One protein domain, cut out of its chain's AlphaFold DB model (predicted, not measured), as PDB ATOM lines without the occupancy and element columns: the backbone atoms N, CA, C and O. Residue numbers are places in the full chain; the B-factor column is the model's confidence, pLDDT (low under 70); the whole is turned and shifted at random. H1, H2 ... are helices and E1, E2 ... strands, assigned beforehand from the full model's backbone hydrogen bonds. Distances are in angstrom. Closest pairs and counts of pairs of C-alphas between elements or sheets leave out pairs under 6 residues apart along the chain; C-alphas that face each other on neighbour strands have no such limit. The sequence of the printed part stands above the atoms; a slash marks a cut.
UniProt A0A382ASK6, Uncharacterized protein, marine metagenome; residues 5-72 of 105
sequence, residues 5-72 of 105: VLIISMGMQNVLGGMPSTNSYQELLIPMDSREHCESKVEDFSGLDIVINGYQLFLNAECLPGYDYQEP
ATOM      1  N   VAL A   5      29.652  -5.960   4.792       84.12
ATOM      2  CA  VAL A   5      30.565  -5.254   5.691       84.12
ATOM      3  C   VAL A   5      31.911  -5.969   5.661       84.12
ATOM      4  O   VAL A   5      31.978  -7.189   5.806       84.12
ATOM      5  N   LEU A   6      32.976  -5.197   5.461       86.06
ATOM      6  CA  LEU A   6      34.348  -5.640   5.660       86.06
ATOM      7  C   LEU A   6      34.710  -5.410   7.129       86.06
ATOM      8  O   LEU A   6      34.657  -4.275   7.609       86.06
ATOM      9  N   ILE A   7      35.075  -6.478   7.825       85.12
ATOM     10  CA  ILE A   7      35.523  -6.448   9.217       85.12
ATOM     11  C   ILE A   7      37.031  -6.628   9.206       85.12
ATOM     12  O   ILE A   7      37.529  -7.578   8.612       85.12
ATOM     13  N   ILE A   8      37.760  -5.707   9.830       84.94
ATOM     14  CA  ILE A   8      39.211  -5.794  10.003       84.94
ATOM     15  C   ILE A   8      39.488  -5.983  11.488       84.94
ATOM     16  O   ILE A   8      39.263  -5.061  12.273       84.94
ATOM     17  N   SER A   9      40.001  -7.151  11.858       81.56
ATOM     18  CA  SER A   9      40.330  -7.519  13.233       81.56
ATOM     19  C   SER A   9      41.829  -7.386  13.465       81.56
ATOM     20  O   SER A   9      42.646  -8.002  12.776       81.56
ATOM     21  N   MET A  10      42.193  -6.584  14.459       82.44
ATOM     22  CA  MET A  10      43.570  -6.345  14.875       82.44
ATOM     23  C   MET A  10      43.736  -6.810  16.309       82.44
ATOM     24  O   MET A  10      42.973  -6.399  17.186       82.44
ATOM     25  N   GLY A  11      44.764  -7.607  16.581       76.56
ATOM     26  CA  GLY A  11      45.015  -8.002  17.953       76.56
ATOM     27  C   GLY A  11      46.445  -8.368  18.272       76.56
ATOM     28  O   GLY A  11      47.257  -8.686  17.406       76.56
ATOM     29  N   MET A  12      46.740  -8.302  19.566       74.19
ATOM     30  CA  MET A  12      47.968  -8.815  20.149       74.19
ATOM     31  C   MET A  12      47.599  -9.705  21.329       74.19
ATOM     32  O   MET A  12      46.983  -9.231  22.284       74.19
ATOM     33  N   GLN A  13      47.993 -10.974  21.264       69.81
ATOM     34  CA  GLN A  13      47.756 -11.951  22.321       69.81
ATOM     35  C   GLN A  13      49.059 -12.600  22.778       69.81
ATOM     36  O   GLN A  13      49.955 -12.862  21.980       69.81
ATOM     37  N   ASN A  14      49.182 -12.874  24.074       67.31
ATOM     38  CA  ASN A  14      50.288 -13.674  24.591       67.31
ATOM     39  C   ASN A  14      49.973 -15.164  24.392       67.31
ATOM     40  O   ASN A  14      49.077 -15.696  25.043       67.31
ATOM     41  N   VAL A  15      50.727 -15.843  23.527       66.31
ATOM     42  CA  VAL A  15      50.553 -17.280  23.245       66.31
ATOM     43  C   VAL A  15      51.094 -18.185  24.357       66.31
ATOM     44  O   VAL A  15      50.781 -19.367  24.393       66.31
ATOM     45  N   LEU A  16      51.863 -17.648  25.310       63.31
ATOM     46  CA  LEU A  16      52.420 -18.402  26.443       63.31
ATOM     47  C   LEU A  16      51.507 -18.404  27.687       63.31
ATOM     48  O   LEU A  16      51.951 -18.776  28.772       63.31
ATOM     49  N   GLY A  17      50.249 -17.963  27.567       51.59
ATOM     50  CA  GLY A  17      49.255 -18.023  28.651       51.59
ATOM     51  C   GLY A  17      49.517 -17.080  29.836       51.59
ATOM     52  O   GLY A  17      48.820 -17.143  30.849       51.59
ATOM     53  N   GLY A  18      50.510 -16.192  29.735       50.59
ATOM     54  CA  GLY A  18      50.788 -15.173  30.743       50.59
ATOM     55  C   GLY A  18      49.859 -13.971  30.590       50.59
ATOM     56  O   GLY A  18      49.712 -13.455  29.483       50.59
ATOM     57  N   MET A  19      49.272 -13.506  31.699       47.38
ATOM     58  CA  MET A  19      48.435 -12.301  31.739       47.38
ATOM     59  C   MET A  19      49.188 -11.127  31.076       47.38
ATOM     60  O   MET A  19      50.224 -10.697  31.593       47.38
ATOM     61  N   PRO A  20      48.733 -10.636  29.917       50.50
ATOM     62  CA  PRO A  20      49.389  -9.539  29.230       50.50
ATOM     63  C   PRO A  20      49.077  -8.245  29.974       50.50
ATOM     64  O   PRO A  20      47.967  -8.047  30.464       50.50
ATOM     65  N   SER A  21      50.047  -7.334  30.042       50.22
ATOM     66  CA  SER A  21      49.802  -5.996  30.599       50.22
ATOM     67  C   SER A  21      48.823  -5.172  29.747       50.22
ATOM     68  O   SER A  21      48.245  -4.224  30.262       50.22
ATOM     69  N   THR A  22      48.575  -5.583  28.495       52.16
ATOM     70  CA  THR A  22      47.527  -5.062  27.604       52.16
ATOM     71  C   THR A  22      47.283  -6.067  26.470       52.16
ATOM     72  O   THR A  22      48.048  -6.096  25.508       52.16
ATOM     73  N   ASN A  23      46.239  -6.898  26.573       55.81
ATOM     74  CA  ASN A  23      45.604  -7.456  25.374       55.81
ATOM     75  C   ASN A  23      44.862  -6.299  24.706       55.81
ATOM     76  O   ASN A  23      44.009  -5.677  25.336       55.81
ATOM     77  N   SER A  24      45.208  -5.985  23.465       62.41
ATOM     78  CA  SER A  24      44.474  -5.008  22.668       62.41
ATOM     79  C   SER A  24      43.823  -5.747  21.517       62.41
ATOM     80  O   SER A  24      44.536  -6.333  20.705       62.41
ATOM     81  N   TYR A  25      42.496  -5.719  21.479       67.94
ATOM     82  CA  TYR A  25      41.692  -6.158  20.350       67.94
ATOM     83  C   TYR A  25      40.952  -4.946  19.805       67.94
ATOM     84  O   TYR A  25      40.378  -4.178  20.580       67.94
ATOM     85  N   GLN A  26      40.999  -4.749  18.495       71.75
ATOM     86  CA  GLN A  26      40.274  -3.681  17.837       71.75
ATOM     87  C   GLN A  26      39.701  -4.184  16.521       71.75
ATOM     88  O   GLN A  26      40.418  -4.760  15.705       71.75
ATOM     89  N   GLU A  27      38.420  -3.904  16.310       78.62
ATOM     90  CA  GLU A  27      37.745  -4.120  15.037       78.62
ATOM     91  C   GLU A  27      37.471  -2.782  14.355       78.62
ATOM     92  O   GLU A  27      37.081  -1.801  14.998       78.62
ATOM     93  N   LEU A  28      37.671  -2.743  13.040       78.31
ATOM     94  CA  LEU A  28      37.187  -1.676  12.175       78.31
ATOM     95  C   LEU A  28      36.172  -2.253  11.194       78.31
ATOM     96  O   LEU A  28      36.438  -3.243  10.518       78.31
ATOM     97  N   LEU A  29      35.029  -1.584  11.094       81.00
ATOM     98  CA  LEU A  29      33.910  -1.981  10.251       81.00
ATOM     99  C   LEU A  29      33.792  -1.012   9.082       81.00
ATOM    100  O   LEU A  29      33.624   0.194   9.283       81.00
ATOM    101  N   ILE A  30      33.875  -1.535   7.862       83.12
ATOM    102  CA  ILE A  30      33.777  -0.739   6.642       83.12
ATOM    103  C   ILE A  30      32.575  -1.233   5.828       83.12
ATOM    104  O   ILE A  30      32.588  -2.365   5.342       83.12
ATOM    105  N   PRO A  31      31.522  -0.416   5.666       81.44
ATOM    106  CA  PRO A  31      30.397  -0.759   4.806       81.44
ATOM    107  C   PRO A  31      30.831  -0.892   3.344       81.44
ATOM    108  O   PRO A  31      31.549  -0.029   2.839       81.44
ATOM    109  N   MET A  32      30.346  -1.929   2.656       82.75
ATOM    110  CA  MET A  32      30.700  -2.218   1.266       82.75
ATOM    111  C   MET A  32      29.465  -2.312   0.366       82.75
ATOM    112  O   MET A  32      28.420  -2.847   0.744       82.75
ATOM    113  N   ASP A  33      29.622  -1.809  -0.859       79.38
ATOM    114  CA  ASP A  33      28.544  -1.712  -1.851       79.38
ATOM    115  C   ASP A  33      28.224  -3.050  -2.538       79.38
ATOM    116  O   ASP A  33      27.145  -3.203  -3.105       79.38
ATOM    117  N   SER A  34      29.154  -4.013  -2.521       82.06
ATOM    118  CA  SER A  34      28.958  -5.348  -3.095       82.06
ATOM    119  C   SER A  34      29.868  -6.394  -2.449       82.06
ATOM    120  O   SER A  34      30.926  -6.074  -1.898       82.06
ATOM    121  N   ARG A  35      29.474  -7.668  -2.576       81.62
ATOM    122  CA  ARG A  35      30.265  -8.820  -2.123       81.62
ATOM    123  C   ARG A  35      31.639  -8.875  -2.778       81.62
ATOM    124  O   ARG A  35      32.635  -9.019  -2.091       81.62
ATOM    125  N   GLU A  36      31.683  -8.734  -4.099       85.50
ATOM    126  CA  GLU A  36      32.919  -8.839  -4.883       85.50
ATOM    127  C   GLU A  36      33.920  -7.750  -4.484       85.50
ATOM    128  O   GLU A  36      35.111  -8.016  -4.335       85.50
ATOM    129  N   HIS A  37      33.434  -6.528  -4.239       84.81
ATOM    130  CA  HIS A  37      34.276  -5.444  -3.745       84.81
ATOM    131  C   HIS A  37      34.803  -5.758  -2.338       84.81
ATOM    132  O   HIS A  37      35.984  -5.568  -2.068       84.81
ATOM    133  N   CYS A  38      33.954  -6.290  -1.465       86.38
ATOM    134  CA  CYS A  38      34.305  -6.667  -0.102       86.38
ATOM    135  C   CYS A  38      35.330  -7.818  -0.045       86.38
ATOM    136  O   CYS A  38      36.367  -7.676   0.596       86.38
ATOM    137  N   GLU A  39      35.121  -8.904  -0.794       87.38
ATOM    138  CA  GLU A  39      36.059 -10.032  -0.891       87.38
ATOM    139  C   GLU A  39      37.399  -9.614  -1.511       87.38
ATOM    140  O   GLU A  39      38.447  -9.992  -0.995       87.38
ATOM    141  N   SER A  40      37.398  -8.747  -2.536       87.88
ATOM    142  CA  SER A  40      38.652  -8.227  -3.109       87.88
ATOM    143  C   SER A  40      39.487  -7.427  -2.106       87.88
ATOM    144  O   SER A  40      40.698  -7.310  -2.266       87.88
ATOM    145  N   LYS A  41      38.848  -6.868  -1.069       85.06
ATOM    146  CA  LYS A  41      39.532  -6.159   0.013       85.06
ATOM    147  C   LYS A  41      40.038  -7.071   1.111       85.06
ATOM    148  O   LYS A  41      41.010  -6.701   1.748       85.06
ATOM    149  N   VAL A  42      39.463  -8.254   1.302       84.69
ATOM    150  CA  VAL A  42      39.988  -9.234   2.265       84.69
ATOM    151  C   VAL A  42      41.419  -9.649   1.903       84.69
ATOM    152  O   VAL A  42      42.279  -9.724   2.781       84.69
ATOM    153  N   GLU A  43      41.701  -9.828   0.612       80.44
ATOM    154  CA  GLU A  43      43.037 -10.191   0.115       80.44
ATOM    155  C   GLU A  43      44.116  -9.141   0.446       80.44
ATOM    156  O   GLU A  43      45.281  -9.494   0.620       80.44
ATOM    157  N   ASP A  44      43.739  -7.863   0.605       81.06
ATOM    158  CA  ASP A  44      44.665  -6.786   0.991       81.06
ATOM    159  C   ASP A  44      45.183  -6.952   2.445       81.06
ATOM    160  O   ASP A  44      46.211  -6.372   2.804       81.06
ATOM    161  N   PHE A  45      44.491  -7.737   3.286       73.38
ATOM    162  CA  PHE A  45      44.771  -7.885   4.725       73.38
ATOM    163  C   PHE A  45      45.093  -9.320   5.162       73.38
ATOM    164  O   PHE A  45      45.531  -9.528   6.295       73.38
ATOM    165  N   SER A  46      44.914 -10.315   4.293       61.50
ATOM    166  CA  SER A  46      45.225 -11.710   4.600       61.50
ATOM    167  C   SER A  46      46.741 -11.927   4.672       61.50
ATOM    168  O   SER A  46      47.401 -12.058   3.641       61.50
ATOM    169  N   GLY A  47      47.311 -11.987   5.878       61.00
ATOM    170  CA  GLY A  47      48.660 -12.543   6.046       61.00
ATOM    171  C   GLY A  47      49.578 -11.894   7.074       61.00
ATOM    172  O   GLY A  47      50.753 -12.263   7.110       61.00
ATOM    173  N   LEU A  48      49.109 -10.964   7.910       67.75
ATOM    174  CA  LEU A  48      49.920 -10.529   9.047       67.75
ATOM    175  C   LEU A  48      49.610 -11.413  10.260       67.75
ATOM    176  O   LEU A  48      48.678 -11.148  11.012       67.75
ATOM    177  N   ASP A  49      50.418 -12.448  10.447       73.69
ATOM    178  CA  ASP A  49      50.485 -13.212  11.692       73.69
ATOM    179  C   ASP A  49      51.958 -13.327  12.094       73.69
ATOM    180  O   ASP A  49      52.761 -13.976  11.417       73.69
ATOM    181  N   ILE A  50      52.352 -12.588  13.131       79.81
ATOM    182  CA  ILE A  50      53.751 -12.451  13.541       79.81
ATOM    183  C   ILE A  50      53.872 -12.772  15.022       79.81
ATOM    184  O   ILE A  50      53.224 -12.148  15.859       79.81
ATOM    185  N   VAL A  51      54.790 -13.677  15.359       78.94
ATOM    186  CA  VAL A  51      55.128 -13.995  16.749       78.94
ATOM    187  C   VAL A  51      56.438 -13.312  17.142       78.94
ATOM    188  O   VAL A  51      57.491 -13.588  16.568       78.94
ATOM    189  N   ILE A  52      56.393 -12.440  18.152       76.19
ATOM    190  CA  ILE A  52      57.562 -11.751  18.720       76.19
ATOM    191  C   ILE A  52      57.577 -11.976  20.229       76.19
ATOM    192  O   ILE A  52      56.670 -11.547  20.934       76.19
ATOM    193  N   ASN A  53      58.627 -12.618  20.752       74.38
ATOM    194  CA  ASN A  53      58.819 -12.830  22.196       74.38
ATOM    195  C   ASN A  53      57.592 -13.433  22.923       74.38
ATOM    196  O   ASN A  53      57.296 -13.050  24.053       74.38
ATOM    197  N   GLY A  54      56.870 -14.358  22.280       71.44
ATOM    198  CA  GLY A  54      55.669 -14.990  22.851       71.44
ATOM    199  C   GLY A  54      54.383 -14.165  22.725       71.44
ATOM    200  O   GLY A  54      53.348 -14.587  23.228       71.44
ATOM    201  N   TYR A  55      54.421 -13.028  22.032       72.94
ATOM    202  CA  TYR A  55      53.237 -12.277  21.626       72.94
ATOM    203  C   TYR A  55      52.940 -12.555  20.157       72.94
ATOM    204  O   TYR A  55      53.812 -12.367  19.311       72.94
ATOM    205  N   GLN A  56      51.724 -12.993  19.861       78.56
ATOM    206  CA  GLN A  56      51.194 -13.109  18.513       78.56
ATOM    207  C   GLN A  56      50.463 -11.815  18.165       78.56
ATOM    208  O   GLN A  56      49.531 -11.421  18.867       78.56
ATOM    209  N   LEU A  57      50.907 -11.157  17.103       79.94
ATOM    210  CA  LEU A  57      50.230 -10.028  16.485       79.94
ATOM    211  C   LEU A  57      49.493 -10.542  15.258       79.94
ATOM    212  O   LEU A  57      50.124 -11.140  14.388       79.94
ATOM    213  N   PHE A  58      48.197 -10.269  15.178       80.69
ATOM    214  CA  PHE A  58      47.383 -10.652  14.036       80.69
ATOM    215  C   PHE A  58      46.668  -9.447  13.423       80.69
ATOM    216  O   PHE A  58      46.209  -8.540  14.123       80.69
ATOM    217  N   LEU A  59      46.576  -9.468  12.098       82.81
ATOM    218  CA  LEU A  59      45.678  -8.650  11.294       82.81
ATOM    219  C   LEU A  59      44.920  -9.607  10.388       82.81
ATOM    220  O   LEU A  59      45.530 -10.314   9.586       82.81
ATOM    221  N   ASN A  60      43.604  -9.631  10.530       82.88
ATOM    222  CA  ASN A  60      42.736 -10.409   9.666       82.88
ATOM    223  C   ASN A  60      41.638  -9.511   9.104       82.88
ATOM    224  O   ASN A  60      41.259  -8.526   9.737       82.88
ATOM    225  N   ALA A  61      41.124  -9.864   7.933       85.19
ATOM    226  CA  ALA A  61      39.909  -9.266   7.420       85.19
ATOM    227  C   ALA A  61      38.929 -10.345   6.977       85.19
ATOM    228  O   ALA A  61      39.324 -11.390   6.467       85.19
ATOM    229  N   GLU A  62      37.645 -10.069   7.141       86.00
ATOM    230  CA  GLU A  62      36.569 -10.929   6.672       86.00
ATOM    231  C   GLU A  62      35.449 -10.103   6.044       86.00
ATOM    232  O   GLU A  62      35.264  -8.922   6.347       86.00
ATOM    233  N   CYS A  63      34.712 -10.730   5.133       84.12
ATOM    234  CA  CYS A  63      33.578 -10.118   4.466       84.12
ATOM    235  C   CYS A  63      32.288 -10.817   4.887       84.12
ATOM    236  O   CYS A  63      32.110 -11.999   4.583       84.12
ATOM    237  N   LEU A  64      31.376 -10.090   5.534       82.38
ATOM    238  CA  LEU A  64      30.088 -10.623   5.980       82.38
ATOM    239  C   LEU A  64      28.907  -9.896   5.322       82.38
ATOM    240  O   LEU A  64      29.005  -8.703   5.019       82.38
ATOM    241  N   PRO A  65      27.768 -10.578   5.097       74.12
ATOM    242  CA  PRO A  65      26.531  -9.922   4.690       74.12
ATOM    243  C   PRO A  65      26.075  -8.909   5.748       74.12
ATOM    244  O   PRO A  65      26.051  -9.204   6.940       74.12
ATOM    245  N   GLY A  66      25.641  -7.724   5.320       61.03
ATOM    246  CA  GLY A  66      25.274  -6.623   6.220       61.03
ATOM    247  C   GLY A  66      24.062  -6.893   7.124       61.03
ATOM    248  O   GLY A  66      23.838  -6.134   8.061       61.03
ATOM    249  N   TYR A  67      23.283  -7.952   6.864       60.38
ATOM    250  CA  TYR A  67      22.165  -8.393   7.714       60.38
ATOM    251  C   TYR A  67      22.552  -9.472   8.740       60.38
ATOM    252  O   TYR A  67      21.840  -9.625   9.730       60.38
ATOM    253  N   ASP A  68      23.643 -10.212   8.505       54.41
ATOM    254  CA  ASP A  68      24.209 -11.172   9.468       54.41
ATOM    255  C   ASP A  68      25.107 -10.462  10.489       54.41
ATOM    256  O   ASP A  68      25.470 -11.028  11.518       54.41
ATOM    257  N   TYR A  69      25.418  -9.191  10.236       52.88
ATOM    258  CA  TYR A  69      26.070  -8.334  11.205       52.88
ATOM    259  C   TYR A  69      25.054  -7.820  12.235       52.88
ATOM    260  O   TYR A  69      24.336  -6.843  12.011       52.88
ATOM    261  N   GLN A  70      25.005  -8.487  13.385       54.59
ATOM    262  CA  GLN A  70      24.531  -7.880  14.624       54.59
ATOM    263  C   GLN A  70      25.756  -7.390  15.391       54.59
ATOM    264  O   GLN A  70      26.622  -8.197  15.721       54.59
ATOM    265  N   GLU A  71      25.822  -6.086  15.688       49.03
ATOM    266  CA  GLU A  71      26.704  -5.621  16.764       49.03
ATOM    267  C   GLU A  71      26.382  -6.477  17.997       49.03
ATOM    268  O   GLU A  71      25.204  -6.538  18.381       49.03
ATOM    269  N   PRO A  72      27.368  -7.175  18.592       51.12
ATOM    270  CA  PRO A  72      27.123  -7.881  19.833       51.12
ATOM    271  C   PRO A  72      26.611  -6.850  20.833       51.12
ATOM    272  O   PRO A  72      27.172  -5.756  20.958       51.12
TER     273      PRO A  72
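Overview. This is residues 5 to 72 of the 105 residues of an uncharacterized protein of marine metagenome (UniProt A0A382ASK6). Two antiparallel hairpins lie side by side in one long, narrow sheet, and the short helix H1 packs on E1 and E4 at the end where E1 begins and E4 ends. The tail, residues 66 to 72, follows E4 from that same end. The printed part has 68 residues, in the order E1 E2 H1 E3 E4; the sheet runs E2 E1 E4 E3, all antiparallel, and the class is mostly strand. The whole is loose, with a radius of gyration of the C-alphas of 14.1 A, and flat, spanning 41 by 25 by 13 A.

Arrangement. Start with E1, residues 5 to 14, an inner strand. Beside it, E2, residues 24 to 32, makes a hairpin with it at 169 degrees; look for N 8 and O 28, 2.9 A apart, within hydrogen-bond range. H1, residues 35 to 42, is on the sheet at a height of 7.9 A, over E1 and E4, residues 55 to 65. It runs along the strands, at 17 degrees to E1 on the local plane. Its closest C-alphas to E4 are those of Val 42 and Ala 61, 5.2 A apart; every O i to N i+4 pair in H1 is within hydrogen-bond range. E3, residues 48 to 52, forms a hairpin with E4 at 162 degrees, with N 50 and O 57 at 2.9 A. E4 is also antiparallel to E1, at 162 degrees, with N 9 and O 60 at 2.8 A. The edge strands E2 and E3 are apart. The sheet is twisted, its C-alphas up to 6.1 A off the best plane.

Along the chain. Find C-alpha 5 at (30.565, -5.254, 5.691); from there E1 runs 28.6 A. E2 spans 25.6 A, H1 10.7 A and E3 12.4 A. E4, the longest strand, runs 31.7 A to C-alpha 65 at (26.531, -9.922, 4.690).

Size, cuts and confidence. The C-alphas farthest apart, of Gly 18 and Asp 33, are 41.7 A apart. The printed part has no cut and no long link. Look for pLDDT under 70 in residues 13 to 25, 46 to 48 and 66 to 72.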